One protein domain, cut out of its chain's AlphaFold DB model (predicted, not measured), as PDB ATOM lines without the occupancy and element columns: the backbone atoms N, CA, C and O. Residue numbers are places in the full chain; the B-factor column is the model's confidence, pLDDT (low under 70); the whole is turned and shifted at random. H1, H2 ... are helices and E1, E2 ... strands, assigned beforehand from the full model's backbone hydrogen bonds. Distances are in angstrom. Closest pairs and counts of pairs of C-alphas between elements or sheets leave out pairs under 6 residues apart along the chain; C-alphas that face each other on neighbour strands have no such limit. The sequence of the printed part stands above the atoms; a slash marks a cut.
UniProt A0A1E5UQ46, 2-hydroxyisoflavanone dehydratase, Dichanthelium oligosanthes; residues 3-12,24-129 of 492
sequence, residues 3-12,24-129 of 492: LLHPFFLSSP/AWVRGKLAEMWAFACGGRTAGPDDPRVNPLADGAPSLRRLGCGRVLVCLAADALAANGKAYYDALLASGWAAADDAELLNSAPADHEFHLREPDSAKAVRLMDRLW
ATOM      1  N   LEU A   3     163.285 190.352  92.044       84.38
ATOM      2  CA  LEU A   3     162.473 189.155  91.945       84.38
ATOM      3  C   LEU A   3     161.344 189.276  92.959       84.38
ATOM      4  O   LEU A   3     161.525 189.022  94.151       84.38
ATOM      5  N   LEU A   4     160.187 189.716  92.478       83.00
ATOM      6  CA  LEU A   4     158.985 189.844  93.288       83.00
ATOM      7  C   LEU A   4     158.301 188.485  93.334       83.00
ATOM      8  O   LEU A   4     157.726 188.068  92.334       83.00
ATOM      9  N   HIS A   5     158.410 187.795  94.469       78.69
ATOM     10  CA  HIS A   5     157.794 186.485  94.685       78.69
ATOM     11  C   HIS A   5     158.206 185.480  93.592       78.69
ATOM     12  O   HIS A   5     157.363 185.004  92.832       78.69
ATOM     13  N   PRO A   6     159.523 185.211  93.444       73.44
ATOM     14  CA  PRO A   6     160.052 184.499  92.291       73.44
ATOM     15  C   PRO A   6     159.430 183.121  92.122       73.44
ATOM     16  O   PRO A   6     159.411 182.287  93.029       73.44
ATOM     17  N   PHE A   7     158.990 182.889  90.896       70.19
ATOM     18  CA  PHE A   7     158.377 181.651  90.482       70.19
ATOM     19  C   PHE A   7     159.426 180.709  89.888       70.19
ATOM     20  O   PHE A   7     159.846 180.875  88.744       70.19
ATOM     21  N   PHE A   8     159.825 179.705  90.667       70.69
ATOM     22  CA  PHE A   8     160.630 178.584  90.192       70.69
ATOM     23  C   PHE A   8     159.844 177.301  90.414       70.69
ATOM     24  O   PHE A   8     159.382 177.041  91.529       70.69
ATOM     25  N   LEU A   9     159.667 176.512  89.356       61.94
ATOM     26  CA  LEU A   9     159.147 175.159  89.491       61.94
ATOM     27  C   LEU A   9     160.215 174.311  90.196       61.94
ATOM     28  O   LEU A   9     161.400 174.457  89.918       61.94
ATOM     29  N   SER A  10     159.807 173.477  91.146       61.41
ATOM     30  CA  SER A  10     160.690 172.515  91.807       61.41
ATOM     31  C   SER A  10     159.870 171.323  92.280       61.41
ATOM     32  O   SER A  10     158.698 171.486  92.651       61.41
ATOM     33  N   SER A  11     160.482 170.141  92.296       56.12
ATOM     34  CA  SER A  11     159.909 168.982  92.988       56.12
ATOM     35  C   SER A  11     159.672 169.293  94.481       56.12
ATOM     36  O   SER A  11     160.395 170.116  95.058       56.12
ATOM     37  N   PRO A  12     158.630 168.720  95.117       51.03
ATOM     38  CA  PRO A  12     158.369 168.942  96.536       51.03
ATOM     39  C   PRO A  12     159.540 168.439  97.391       51.03
ATOM     40  O   PRO A  12     160.143 167.411  97.094       51.03
ATOM     41  N   ALA A  24     149.227 172.062  95.825       56.25
ATOM     42  CA  ALA A  24     149.426 170.963  94.882       56.25
ATOM     43  C   ALA A  24     148.667 171.181  93.562       56.25
ATOM     44  O   ALA A  24     149.212 170.921  92.487       56.25
ATOM     45  N   TRP A  25     147.436 171.705  93.619       57.38
ATOM     46  CA  TRP A  25     146.647 171.992  92.417       57.38
ATOM     47  C   TRP A  25     147.268 173.110  91.571       57.38
ATOM     48  O   TRP A  25     147.425 172.950  90.357       57.38
ATOM     49  N   VAL A  26     147.678 174.216  92.206       55.53
ATOM     50  CA  VAL A  26     148.346 175.337  91.521       55.53
ATOM     51  C   VAL A  26     149.653 174.867  90.877       55.53
ATOM     52  O   VAL A  26     149.894 175.141  89.702       55.53
ATOM     53  N   ARG A  27     150.468 174.087  91.599       58.44
ATOM     54  CA  ARG A  27     151.714 173.509  91.070       58.44
ATOM     55  C   ARG A  27     151.465 172.574  89.886       58.44
ATOM     56  O   ARG A  27     152.172 172.673  88.885       58.44
ATOM     57  N   GLY A  28     150.437 171.726  89.961       63.25
ATOM     58  CA  GLY A  28     150.034 170.845  88.862       63.25
ATOM     59  C   GLY A  28     149.636 171.622  87.605       63.25
ATOM     60  O   GLY A  28     150.154 171.358  86.522       63.25
ATOM     61  N   LYS A  29     148.794 172.653  87.752       62.56
ATOM     62  CA  LYS A  29     148.378 173.503  86.624       62.56
ATOM     63  C   LYS A  29     149.537 174.263  85.992       62.56
ATOM     64  O   LYS A  29     149.605 174.381  84.772       62.56
ATOM     65  N   LEU A  30     150.470 174.746  86.801       60.91
ATOM     66  CA  LEU A  30     151.629 175.477  86.297       60.91
ATOM     67  C   LEU A  30     152.624 174.561  85.569       60.91
ATOM     68  O   LEU A  30     153.193 174.970  84.556       60.91
ATOM     69  N   ALA A  31     152.782 173.310  86.011       65.44
ATOM     70  CA  ALA A  31     153.560 172.307  85.285       65.44
ATOM     71  C   ALA A  31     152.935 171.967  83.915       65.44
ATOM     72  O   ALA A  31     153.656 171.876  82.920       65.44
ATOM     73  N   GLU A  32     151.603 171.855  83.836       68.25
ATOM     74  CA  GLU A  32     150.872 171.668  82.570       68.25
ATOM     75  C   GLU A  32     151.069 172.856  81.614       68.25
ATOM     76  O   GLU A  32     151.406 172.663  80.444       68.25
ATOM     77  N   MET A  33     150.913 174.091  82.111       66.19
ATOM     78  CA  MET A  33     151.137 175.312  81.323       66.19
ATOM     79  C   MET A  33     152.564 175.382  80.771       66.19
ATOM     80  O   MET A  33     152.771 175.800  79.632       66.19
ATOM     81  N   TRP A  34     153.552 174.951  81.557       68.62
ATOM     82  CA  TRP A  34     154.945 174.925  81.125       68.62
ATOM     83  C   TRP A  34     155.211 173.861  80.057       68.62
ATOM     84  O   TRP A  34     155.851 174.143  79.040       68.62
ATOM     85  N   ALA A  35     154.685 172.648  80.253       66.56
ATOM     86  CA  ALA A  35     154.756 171.592  79.251       66.56
ATOM     87  C   ALA A  35     154.137 172.054  77.923       66.56
ATOM     88  O   ALA A  35     154.738 171.849  76.868       66.56
ATOM     89  N   PHE A  36     153.000 172.751  77.978       71.12
ATOM     90  CA  PHE A  36     152.378 173.373  76.812       71.12
ATOM     91  C   PHE A  36     153.285 174.429  76.158       71.12
ATOM     92  O   PHE A  36     153.568 174.331  74.964       71.12
ATOM     93  N   ALA A  37     153.814 175.384  76.929       62.56
ATOM     94  CA  ALA A  37     154.674 176.457  76.417       62.56
ATOM     95  C   ALA A  37     155.956 175.941  75.733       62.56
ATOM     96  O   ALA A  37     156.450 176.545  74.784       62.56
ATOM     97  N   CYS A  38     156.480 174.799  76.176       66.56
ATOM     98  CA  CYS A  38     157.654 174.159  75.581       66.56
ATOM     99  C   CYS A  38     157.327 173.147  74.469       66.56
ATOM    100  O   CYS A  38     158.222 172.427  74.008       66.56
ATOM    101  N   GLY A  39     156.061 173.039  74.055       69.31
ATOM    102  CA  GLY A  39     155.612 172.077  73.046       69.31
ATOM    103  C   GLY A  39     155.857 170.622  73.459       69.31
ATOM    104  O   GLY A  39     156.341 169.827  72.656       69.31
ATOM    105  N   GLY A  40     155.627 170.296  74.733       66.00
ATOM    106  CA  GLY A  40     155.783 168.956  75.306       66.00
ATOM    107  C   GLY A  40     157.228 168.510  75.561       66.00
ATOM    108  O   GLY A  40     157.446 167.380  75.983       66.00
ATOM    109  N   ARG A  41     158.229 169.370  75.318       65.12
ATOM    110  CA  ARG A  41     159.662 169.051  75.473       65.12
ATOM    111  C   ARG A  41     160.248 169.684  76.735       65.12
ATOM    112  O   ARG A  41     161.023 170.641  76.645       65.12
ATOM    113  N   THR A  42     159.879 169.172  77.907       71.19
ATOM    114  CA  THR A  42     160.443 169.602  79.202       71.19
ATOM    115  C   THR A  42     160.891 168.402  80.022       71.19
ATOM    116  O   THR A  42     160.348 167.311  79.871       71.19
ATOM    117  N   ALA A  43     161.859 168.614  80.914       69.88
ATOM    118  CA  ALA A  43     162.199 167.654  81.966       69.88
ATOM    119  C   ALA A  43     161.266 167.769  83.195       69.88
ATOM    120  O   ALA A  43     161.580 167.259  84.265       69.88
ATOM    121  N   GLY A  44     160.117 168.445  83.057       71.81
ATOM    122  CA  GLY A  44     159.207 168.730  84.164       71.81
ATOM    123  C   GLY A  44     159.649 169.921  85.030       71.81
ATOM    124  O   GLY A  44     160.309 170.833  84.527       71.81
ATOM    125  N   PRO A  45     159.248 169.955  86.315       67.44
ATOM    126  CA  PRO A  45     159.558 171.044  87.245       67.44
ATOM    127  C   PRO A  45     161.051 171.304  87.464       67.44
ATOM    128  O   PRO A  45     161.421 172.438  87.733       67.44
ATOM    129  N   ASP A  46     161.900 170.290  87.297       75.44
ATOM    130  CA  ASP A  46     163.353 170.399  87.483       75.44
ATOM    131  C   ASP A  46     164.098 170.661  86.164       75.44
ATOM    132  O   ASP A  46     165.286 170.387  86.027       75.44
ATOM    133  N   ASP A  47     163.408 171.201  85.158       78.44
ATOM    134  CA  ASP A  47     164.052 171.613  83.918       78.44
ATOM    135  C   ASP A  47     164.998 172.808  84.174       78.44
ATOM    136  O   ASP A  47     164.539 173.870  84.616       78.44
ATOM    137  N   PRO A  48     166.303 172.696  83.853       79.94
ATOM    138  CA  PRO A  48     167.311 173.713  84.174       79.94
ATOM    139  C   PRO A  48     167.096 175.060  83.470       79.94
ATOM    140  O   PRO A  48     167.779 176.041  83.771       79.94
ATOM    141  N   ARG A  49     166.155 175.136  82.520       74.62
ATOM    142  CA  ARG A  49     165.749 176.384  81.857       74.62
ATOM    143  C   ARG A  49     164.815 177.246  82.709       74.62
ATOM    144  O   ARG A  49     164.692 178.434  82.425       74.62
ATOM    145  N   VAL A  50     164.154 176.666  83.714       72.38
ATOM    146  CA  VAL A  50     163.168 177.359  84.569       72.38
ATOM    147  C   VAL A  50     163.348 177.120  86.057       72.38
ATOM    148  O   VAL A  50     162.888 177.939  86.849       72.38
ATOM    149  N   ASN A  51     164.040 176.051  86.445       81.06
ATOM    150  CA  ASN A  51     164.516 175.869  87.802       81.06
ATOM    151  C   ASN A  51     166.014 176.220  87.850       81.06
ATOM    152  O   ASN A  51     166.849 175.405  87.451       81.06
ATOM    153  N   PRO A  52     166.393 177.415  88.337       81.69
ATOM    154  CA  PRO A  52     167.795 177.821  88.433       81.69
ATOM    155  C   PRO A  52     168.588 177.016  89.474       81.69
ATOM    156  O   PRO A  52     169.798 177.205  89.585       81.69
ATOM    157  N   LEU A  53     167.916 176.165  90.254       83.81
ATOM    158  CA  LEU A  53     168.516 175.284  91.253       83.81
ATOM    159  C   LEU A  53     168.621 173.831  90.772       83.81
ATOM    160  O   LEU A  53     169.159 173.002  91.500       83.81
ATOM    161  N   ALA A  54     168.107 173.514  89.580       84.50
ATOM    162  CA  ALA A  54     168.180 172.169  89.029       84.50
ATOM    163  C   ALA A  54     169.573 171.834  88.478       84.50
ATOM    164  O   ALA A  54     170.335 172.703  88.041       84.50
ATOM    165  N   ASP A  55     169.874 170.537  88.431       80.00
ATOM    166  CA  ASP A  55     171.102 170.033  87.828       80.00
ATOM    167  C   ASP A  55     171.178 170.410  86.339       80.00
ATOM    168  O   ASP A  55     170.251 170.206  85.556       80.00
ATOM    169  N   GLY A  56     172.315 170.985  85.941       81.69
ATOM    170  CA  GLY A  56     172.527 171.502  84.586       81.69
ATOM    171  C   GLY A  56     172.059 172.945  84.368       81.69
ATOM    172  O   GLY A  56     172.273 173.479  83.277       81.69
ATOM    173  N   ALA A  57     171.478 173.605  85.380       82.94
ATOM    174  CA  ALA A  57     171.169 175.028  85.309       82.94
ATOM    175  C   ALA A  57     172.458 175.873  85.228       82.94
ATOM    176  O   ALA A  57     173.487 175.523  85.821       82.94
ATOM    177  N   PRO A  58     172.447 177.007  84.500       81.69
ATOM    178  CA  PRO A  58     173.575 177.927  84.492       81.69
ATOM    179  C   PRO A  58     173.926 178.399  85.907       81.69
ATOM    180  O   PRO A  58     173.060 178.810  86.674       81.69
ATOM    181  N   SER A  59     175.220 178.389  86.238       83.56
ATOM    182  CA  SER A  59     175.685 178.811  87.563       83.56
ATOM    183  C   SER A  59     175.257 180.242  87.888       83.56
ATOM    184  O   SER A  59     175.567 181.176  87.143       83.56
ATOM    185  N   LEU A  60     174.657 180.418  89.068       83.88
ATOM    186  CA  LEU A  60     174.277 181.724  89.605       83.88
ATOM    187  C   LEU A  60     175.468 182.686  89.780       83.88
ATOM    188  O   LEU A  60     175.266 183.892  89.730       83.88
ATOM    189  N   ARG A  61     176.723 182.196  89.827       81.44
ATOM    190  CA  ARG A  61     177.937 183.047  89.769       81.44
ATOM    191  C   ARG A  61     177.998 183.957  88.546       81.44
ATOM    192  O   ARG A  61     178.701 184.961  88.570       81.44
ATOM    193  N   ARG A  62     177.330 183.583  87.453       77.12
ATOM    194  CA  ARG A  62     177.384 184.294  86.166       77.12
ATOM    195  C   ARG A  62     176.234 185.283  85.981       77.12
ATOM    196  O   ARG A  62     175.987 185.721  84.860       77.12
ATOM    197  N   LEU A  63     175.507 185.609  87.046       80.44
ATOM    198  CA  LEU A  63     174.364 186.503  86.970       80.44
ATOM    199  C   LEU A  63     174.829 187.925  86.592       80.44
ATOM    200  O   LEU A  63     175.602 188.561  87.305       80.44
ATOM    201  N   GLY A  64     174.370 188.423  85.442       78.19
ATOM    202  CA  GLY A  64     174.846 189.667  84.817       78.19
ATOM    203  C   GLY A  64     174.281 190.959  85.416       78.19
ATOM    204  O   GLY A  64     174.042 191.916  84.682       78.19
ATOM    205  N   CYS A  65     174.007 190.988  86.718       80.94
ATOM    206  CA  CYS A  65     173.514 192.180  87.407       80.94
ATOM    207  C   CYS A  65     174.371 192.487  88.640       80.94
ATOM    208  O   CYS A  65     175.076 191.609  89.119       80.94
ATOM    209  N   GLY A  66     174.347 193.738  89.114       81.44
ATOM    210  CA  GLY A  66     175.159 194.179  90.259       81.44
ATOM    211  C   GLY A  66     174.458 194.105  91.618       81.44
ATOM    212  O   GLY A  66     175.108 194.276  92.633       81.44
ATOM    213  N   ARG A  67     173.137 193.882  91.647       87.69
ATOM    214  CA  ARG A  67     172.349 193.741  92.881       87.69
ATOM    215  C   ARG A  67     171.088 192.928  92.623       87.69
ATOM    216  O   ARG A  67     170.454 193.105  91.572       87.69
ATOM    217  N   VAL A  68     170.696 192.091  93.578       87.50
ATOM    218  CA  VAL A  68     169.455 191.312  93.552       87.50
ATOM    219  C   VAL A  68     168.620 191.598  94.788       87.50
ATOM    220  O   VAL A  68     169.102 191.479  95.904       87.50
ATOM    221  N   LEU A  69     167.350 191.935  94.580       90.88
ATOM    222  CA  LEU A  69     166.332 191.952  95.627       90.88
ATOM    223  C   LEU A  69     165.404 190.756  95.418       90.88
ATOM    224  O   LEU A  69     164.823 190.626  94.343       90.88
ATOM    225  N   VAL A  70     165.240 189.908  96.430       90.75
ATOM    226  CA  VAL A  70     164.263 188.814  96.450       90.75
ATOM    227  C   VAL A  70     163.164 189.170  97.444       90.75
ATOM    228  O   VAL A  70     163.446 189.380  98.618       90.75
ATOM    229  N   CYS A  71     161.913 189.248  96.996       91.12
ATOM    230  CA  CYS A  71     160.768 189.534  97.861       91.12
ATOM    231  C   CYS A  71     159.943 188.260  98.097       91.12
ATOM    232  O   CYS A  71     159.555 187.600  97.135       91.12
ATOM    233  N   LEU A  72     159.676 187.910  99.357       90.12
ATOM    234  CA  LEU A  72     158.866 186.752  99.760       90.12
ATOM    235  C   LEU A  72     157.505 187.200 100.292       90.12
ATOM    236  O   LEU A  72     157.438 188.200 100.996       90.12
ATOM    237  N   ALA A  73     156.456 186.434  99.993       86.44
ATOM    238  CA  ALA A  73     155.095 186.598 100.512       86.44
ATOM    239  C   ALA A  73     154.685 185.337 101.281       86.44
ATOM    240  O   ALA A  73     155.390 184.330 101.249       86.44
ATOM    241  N   ALA A  74     153.551 185.384 101.975       84.31
ATOM    242  CA  ALA A  74     152.938 184.218 102.601       84.31
ATOM    243  C   ALA A  74     152.126 183.411 101.572       84.31
ATOM    244  O   ALA A  74     150.897 183.404 101.601       84.31
ATOM    245  N   ASP A  75     152.823 182.754 100.644       77.44
ATOM    246  CA  ASP A  75     152.226 181.889  99.625       77.44
ATOM    247  C   ASP A  75     153.089 180.654  99.309       77.44
ATOM    248  O   ASP A  75     154.177 180.460  99.860       77.44
ATOM    249  N   ALA A  76     152.594 179.829  98.383       70.31
ATOM    250  CA  ALA A  76     153.215 178.585  97.937       70.31
ATOM    251  C   ALA A  76     154.644 178.740  97.377       70.31
ATOM    252  O   ALA A  76     155.338 177.735  97.194       70.31
ATOM    253  N   LEU A  77     155.081 179.965  97.054       75.31
ATOM    254  CA  LEU A  77     156.372 180.266  96.429       75.31
ATOM    255  C   LEU A  77     157.428 180.717  97.442       75.31
ATOM    256  O   LEU A  77     158.612 180.770  97.101       75.31
ATOM    257  N   ALA A  78     157.038 180.992  98.690       80.88
ATOM    258  CA  ALA A  78     157.926 181.493  99.738       80.88
ATOM    259  C   ALA A  78     159.182 180.623  99.923       80.88
ATOM    260  O   ALA A  78     160.301 181.138  99.973       80.88
ATOM    261  N   ALA A  79     159.001 179.300  99.976       81.25
ATOM    262  CA  ALA A  79     160.093 178.345 100.137       81.25
ATOM    263  C   ALA A  79     161.059 178.364  98.939       81.25
ATOM    264  O   ALA A  79     162.274 178.375  99.128       81.25
ATOM    265  N   ASN A  80     160.531 178.449  97.716       79.94
ATOM    266  CA  ASN A  80     161.331 178.432  96.489       79.94
ATOM    267  C   ASN A  80     162.113 179.739  96.313       79.94
ATOM    268  O   ASN A  80     163.294 179.718  95.967       79.94
ATOM    269  N   GLY A  81     161.495 180.881  96.625       85.81
ATOM    270  CA  GLY A  81     162.193 182.163  96.637       85.81
ATOM    271  C   GLY A  81     163.285 182.228  97.701       85.81
ATOM    272  O   GLY A  81     164.371 182.747  97.436       85.81
ATOM    273  N   LYS A  82     163.042 181.641  98.878       88.62
ATOM    274  CA  LYS A  82     164.053 181.530  99.934       88.62
ATOM    275  C   LYS A  82     165.215 180.628  99.515       88.62
ATOM    276  O   LYS A  82     166.364 181.037  99.656       88.62
ATOM    277  N   ALA A  83     164.933 179.461  98.939       87.00
ATOM    278  CA  ALA A  83     165.958 178.550  98.431       87.00
ATOM    279  C   ALA A  83     166.818 179.204  97.338       87.00
ATOM    280  O   ALA A  83     168.039 179.063  97.341       87.00
ATOM    281  N   TYR A  84     166.204 179.983  96.441       88.75
ATOM    282  CA  TYR A  84     166.934 180.741  95.428       88.75
ATOM    283  C   TYR A  84     167.856 181.802  96.034       88.75
ATOM    284  O   TYR A  84     169.014 181.915  95.634       88.75
ATOM    285  N   TYR A  85     167.367 182.565  97.014       89.94
ATOM    286  CA  TYR A  85     168.180 183.547  97.728       89.94
ATOM    287  C   TYR A  85     169.374 182.893  98.441       89.94
ATOM    288  O   TYR A  85     170.509 183.352  98.301       89.94
ATOM    289  N   ASP A  86     169.147 181.782  99.143       90.06
ATOM    290  CA  ASP A  86     170.214 181.046  99.828       90.06
ATOM    291  C   ASP A  86     171.246 180.501  98.820       90.06
ATOM    292  O   ASP A  86     172.454 180.585  99.051       90.06
ATOM    293  N   ALA A  87     170.791 180.009  97.663       87.81
ATOM    294  CA  ALA A  87     171.659 179.544  96.587       87.81
ATOM    295  C   ALA A  87     172.451 180.679  95.921       87.81
ATOM    296  O   ALA A  87     173.606 180.468  95.549       87.81
ATOM    297  N   LEU A  88     171.890 181.890  95.797       87.62
ATOM    298  CA  LEU A  88     172.633 183.067  95.334       87.62
ATOM    299  C   LEU A  88     173.814 183.365  96.260       87.62
ATOM    300  O   LEU A  88     174.938 183.514  95.772       87.62
ATOM    301  N   LEU A  89     173.579 183.386  97.576       87.31
ATOM    302  CA  LEU A  89     174.628 183.601  98.576       87.31
ATOM    303  C   LEU A  89     175.675 182.480  98.540       87.31
ATOM    304  O   LEU A  89     176.873 182.747  98.456       87.31
ATOM    305  N   ALA A  90     175.231 181.221  98.521       86.94
ATOM    306  CA  ALA A  90     176.115 180.057  98.475       86.94
ATOM    307  C   ALA A  90     176.916 179.969  97.167       86.94
ATOM    308  O   ALA A  90     178.040 179.462  97.150       86.94
ATOM    309  N   SER A  91     176.370 180.491  96.064       85.31
ATOM    310  CA  SER A  91     177.065 180.498  94.782       85.31
ATOM    311  C   SER A  91     178.318 181.366  94.821       85.31
ATOM    312  O   SER A  91     179.229 181.097  94.048       85.31
ATOM    313  N   GLY A  92     178.422 182.357  95.713       80.56
ATOM    314  CA  GLY A  92     179.517 183.330  95.720       80.56
ATOM    315  C   GLY A  92     179.415 184.364  94.594       80.56
ATOM    316  O   GLY A  92     180.426 184.946  94.212       80.56
ATOM    317  N   TRP A  93     178.216 184.544  94.030       79.75
ATOM    318  CA  TRP A  93     177.902 185.614  93.081       79.75
ATOM    319  C   TRP A  93     177.962 187.006  93.733       79.75
ATOM    320  O   TRP A  93     178.500 187.933  93.136       79.75
ATOM    321  N   ALA A  94     177.434 187.136  94.950       65.81
ATOM    322  CA  ALA A  94     177.280 188.402  95.662       65.81
ATOM    323  C   ALA A  94     178.157 188.460  96.920       65.81
ATOM    324  O   ALA A  94     178.302 187.455  97.624       65.81
ATOM    325  N   ALA A  95     178.687 189.646  97.239       65.12
ATOM    326  CA  ALA A  95     179.026 189.970  98.622       65.12
ATOM    327  C   ALA A  95     177.722 190.150  99.430       65.12
ATOM    328  O   ALA A  95     176.652 190.317  98.849       65.12
ATOM    329  N   ALA A  96     177.781 190.107 100.766       60.06
ATOM    330  CA  ALA A  96     176.583 190.095 101.623       60.06
ATOM    331  C   ALA A  96     175.601 191.269 101.391       60.06
ATOM    332  O   ALA A  96     174.422 191.128 101.701       60.06
ATOM    333  N   ASP A  97     176.065 192.379 100.806       66.50
ATOM    334  CA  ASP A  97     175.267 193.588 100.562       66.50
ATOM    335  C   ASP A  97     174.661 193.664  99.140       66.50
ATOM    336  O   ASP A  97     173.806 194.511  98.870       66.50
ATOM    337  N   ASP A  98     175.055 192.766  98.228       81.75
ATOM    338  CA  ASP A  98     174.596 192.762  96.827       81.75
ATOM    339  C   ASP A  98     173.349 191.882  96.611       81.75
ATOM    340  O   ASP A  98     172.702 191.946  95.561       81.75
ATOM    341  N   ALA A  99     172.981 191.073  97.606       87.75
ATOM    342  CA  ALA A  99     171.755 190.286  97.631       87.75
ATOM    343  C   ALA A  99     170.919 190.667  98.859       87.75
ATOM    344  O   ALA A  99     171.361 190.523  99.992       87.75
ATOM    345  N   GLU A 100     169.688 191.119  98.640       90.06
ATOM    346  CA  GLU A 100     168.757 191.505  99.701       90.06
ATOM    347  C   GLU A 100     167.520 190.605  99.673       90.06
ATOM    348  O   GLU A 100     166.952 190.346  98.611       90.06
ATOM    349  N   LEU A 101     167.079 190.158 100.851       90.44
ATOM    350  CA  LEU A 101     165.828 189.429 101.032       90.44
ATOM    351  C   LEU A 101     164.818 190.306 101.774       90.44
ATOM    352  O   LEU A 101     165.016 190.643 102.940       90.44
ATOM    353  N   LEU A 102     163.701 190.623 101.125       90.12
ATOM    354  CA  LEU A 102     162.573 191.313 101.737       90.12
ATOM    355  C   LEU A 102     161.452 190.311 102.025       90.12
ATOM    356  O   LEU A 102     160.801 189.821 101.111       90.12
ATOM    357  N   ASN A 103     161.196 190.012 103.299       88.69
ATOM    358  CA  ASN A 103     160.073 189.157 103.686       88.69
ATOM    359  C   ASN A 103     158.840 190.007 104.039       88.69
ATOM    360  O   ASN A 103     158.847 190.721 105.043       88.69
ATOM    361  N   SER A 104     157.785 189.933 103.224       83.62
ATOM    362  CA  SER A 104     156.540 190.686 103.417       83.62
ATOM    363  C   SER A 104     155.429 189.894 104.120       83.62
ATOM    364  O   SER A 104     154.366 190.472 104.392       83.62
ATOM    365  N   ALA A 105     155.662 188.629 104.507       80.31
ATOM    366  CA  ALA A 105     154.695 187.811 105.248       80.31
ATOM    367  C   ALA A 105     154.122 188.575 106.471       80.31
ATOM    368  O   ALA A 105     154.856 189.313 107.144       80.31
ATOM    369  N   PRO A 106     152.801 188.506 106.749       75.56
ATOM    370  CA  PRO A 106     151.779 187.603 106.191       75.56
ATOM    371  C   PRO A 106     151.081 188.077 104.891       75.56
ATOM    372  O   PRO A 106     149.983 187.622 104.599       75.56
ATOM    373  N   ALA A 107     151.652 189.019 104.136       82.06
ATOM    374  CA  ALA A 107     151.024 189.529 102.913       82.06
ATOM    375  C   ALA A 107     151.013 188.483 101.780       82.06
ATOM    376  O   ALA A 107     151.960 187.702 101.676       82.06
ATOM    377  N   ASP A 108     149.981 188.489 100.928       79.44
ATOM    378  CA  ASP A 108     149.984 187.717  99.675       79.44
ATOM    379  C   ASP A 108     150.891 188.387  98.626       79.44
ATOM    380  O   ASP A 108     151.270 189.545  98.792       79.44
ATOM    381  N   HIS A 109     151.281 187.693  97.553       79.88
ATOM    382  CA  HIS A 109     152.191 188.267  96.551       79.88
ATOM    383  C   HIS A 109     151.614 189.462  95.779       79.88
ATOM    384  O   HIS A 109     152.371 190.148  95.098       79.88
ATOM    385  N   GLU A 110     150.311 189.742  95.875       78.31
ATOM    386  CA  GLU A 110     149.654 190.855  95.177       78.31
ATOM    387  C   GLU A 110     149.459 192.086  96.067       78.31
ATOM    388  O   GLU A 110     148.930 193.096  95.604       78.31
ATOM    389  N   PHE A 111     149.888 192.048  97.332       81.44
ATOM    390  CA  PHE A 111     149.625 193.126  98.289       81.44
ATOM    391  C   PHE A 111     150.094 194.504  97.796       81.44
ATOM    392  O   PHE A 111     149.442 195.510  98.043       81.44
ATOM    393  N   HIS A 112     151.201 194.552  97.053       79.94
ATOM    394  CA  HIS A 112     151.756 195.785  96.500       79.94
ATOM    395  C   HIS A 112     150.917 196.369  95.351       79.94
ATOM    396  O   HIS A 112     151.033 197.554  95.061       79.94
ATOM    397  N   LEU A 113     150.064 195.553  94.721       74.56
ATOM    398  CA  LEU A 113     149.102 195.973  93.700       74.56
ATOM    399  C   LEU A 113     147.760 196.374  94.320       74.56
ATOM    400  O   LEU A 113     147.142 197.335  93.874       74.56
ATOM    401  N   ARG A 114     147.294 195.635  95.338       77.56
ATOM    402  CA  ARG A 114     145.984 195.879  95.970       77.56
ATOM    403  C   ARG A 114     146.008 196.987  97.015       77.56
ATOM    404  O   ARG A 114     145.012 197.677  97.194       77.56
ATOM    405  N   GLU A 115     147.131 197.137  97.707       82.62
ATOM    406  CA  GLU A 115     147.329 198.104  98.784       82.62
ATOM    407  C   GLU A 115     148.623 198.900  98.538       82.62
ATOM    408  O   GLU A 115     149.584 198.785  99.315       82.62
ATOM    409  N   PRO A 116     148.678 199.700  97.450       81.75
ATOM    410  CA  PRO A 116     149.890 200.413  97.039       81.75
ATOM    411  C   PRO A 116     150.382 201.406  98.103       81.75
ATOM    412  O   PRO A 116     151.586 201.608  98.246       81.75
ATOM    413  N   ASP A 117     149.469 201.943  98.916       81.69
ATOM    414  CA  ASP A 117     149.780 202.887  99.995       81.69
ATOM    415  C   ASP A 117     150.166 202.201 101.316       81.69
ATOM    416  O   ASP A 117     150.483 202.861 102.310       81.69
ATOM    417  N   SER A 118     150.142 200.863 101.377       84.44
ATOM    418  CA  SER A 118     150.527 200.154 102.596       84.44
ATOM    419  C   SER A 118     152.000 200.407 102.918       84.44
ATOM    420  O   SER A 118     152.867 200.402 102.045       84.44
ATOM    421  N   ALA A 119     152.336 200.527 104.205       82.75
ATOM    422  CA  ALA A 119     153.723 200.738 104.633       82.75
ATOM    423  C   ALA A 119     154.688 199.645 104.126       82.75
ATOM    424  O   ALA A 119     155.891 199.867 104.022       82.75
ATOM    425  N   LYS A 120     154.185 198.438 103.832       82.31
ATOM    426  CA  LYS A 120     154.971 197.365 103.212       82.31
ATOM    427  C   LYS A 120     155.170 197.593 101.708       82.31
ATOM    428  O   LYS A 120     156.259 197.293 101.228       82.31
ATOM    429  N   ALA A 121     154.165 198.104 100.993       82.94
ATOM    430  CA  ALA A 121     154.235 198.342  99.551       82.94
ATOM    431  C   ALA A 121     155.137 199.541  99.267       82.94
ATOM    432  O   ALA A 121     156.051 199.429  98.458       82.94
ATOM    433  N   VAL A 122     154.998 200.612 100.054       83.25
ATOM    434  CA  VAL A 122     155.913 201.763 100.043       83.25
ATOM    435  C   VAL A 122     157.356 201.312 100.278       83.25
ATOM    436  O   VAL A 122     158.227 201.610  99.469       83.25
ATOM    437  N   ARG A 123     157.614 200.487 101.306       83.25
ATOM    438  CA  ARG A 123     158.961 199.935 101.554       83.25
ATOM    439  C   ARG A 123     159.497 199.090 100.400       83.25
ATOM    440  O   ARG A 123     160.697 199.123 100.149       83.25
ATOM    441  N   LEU A 124     158.651 198.302  99.734       84.56
ATOM    442  CA  LEU A 124     159.056 197.545  98.549       84.56
ATOM    443  C   LEU A 124     159.433 198.499  97.406       84.56
ATOM    444  O   LEU A 124     160.493 198.336  96.805       84.56
ATOM    445  N   MET A 125     158.609 199.516  97.147       84.00
ATOM    446  CA  MET A 125     158.844 200.501  96.089       84.00
ATOM    447  C   MET A 125     160.096 201.346  96.352       84.00
ATOM    448  O   MET A 125     160.894 201.519  95.436       84.00
ATOM    449  N   ASP A 126     160.357 201.749  97.598       84.19
ATOM    450  CA  ASP A 126     161.598 202.431  97.994       84.19
ATOM    451  C   ASP A 126     162.850 201.585  97.705       84.19
ATOM    452  O   ASP A 126     163.923 202.110  97.416       84.19
ATOM    453  N   ARG A 127     162.740 200.252  97.782       82.19
ATOM    454  CA  ARG A 127     163.850 199.330  97.489       82.19
ATOM    455  C   ARG A 127     164.031 199.083  95.997       82.19
ATOM    456  O   ARG A 127     165.161 198.872  95.558       82.19
ATOM    457  N   LEU A 128     162.944 199.120  95.228       79.00
ATOM    458  CA  LEU A 128     162.974 199.059  93.765       79.00
ATOM    459  C   LEU A 128     163.498 200.361  93.153       79.00
ATOM    460  O   LEU A 128     164.185 200.322  92.133       79.00
ATOM    461  N   TRP A 129     163.200 201.490  93.795       71.25
ATOM    462  CA  TRP A 129     163.543 202.828  93.338       71.25
ATOM    463  C   TRP A 129     164.076 203.689  94.494       71.25
ATOM    464  O   TRP A 129     163.390 204.603  94.960       71.25
TER     465      TRP A 129
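What this domain is: This is residues 3 to 12 and 24 to 129 of the 492 residues of the protein "2-hydroxyisoflavanone dehydratase" of Dichanthelium oligosanthes (UniProt A0A1E5UQ46). A parallel sheet of two strands, E1 and E2, stands between H2 and H4; H1 lies off at one end, reached through unnamed residues 38 to 67. The 116 printed residues hold H1 E1 H2 E2 H3 H4: mostly helix, with under half in named elements. The whole is compact, radius of gyration of the C-alphas 15.3 A, spanning 43 by 33 by 21 A.

Where its parts are: E1 is residues 68 to 72, E2 99 to 103, H2 78 to 91 (19.8 A), H3 111 to 114, H4 119 to 128, H1 24 to 37 (20.0 A). C-alpha 24 is at (149.426, 170.963, 94.882), C-alpha 128 at (162.974, 199.059, 93.765).

How they stand to each other: In E1 and E2, N 70 and O 100 are within hydrogen-bond range, 2.8 A. E1, H2, E2 form a strand-helix-strand unit, parallel strands joined through a helix, its crossover right-handed. H3 and H4 touch; their closest C-alphas, His 112 and Ala 121, are 4.7 A apart. H1 is apart from H2.

The domain as a whole: Across the cut, C-alphas 12 and 24 are 9.3 A apart. H1 to E1 is long. Residues 24 to 35 are under pLDDT 70.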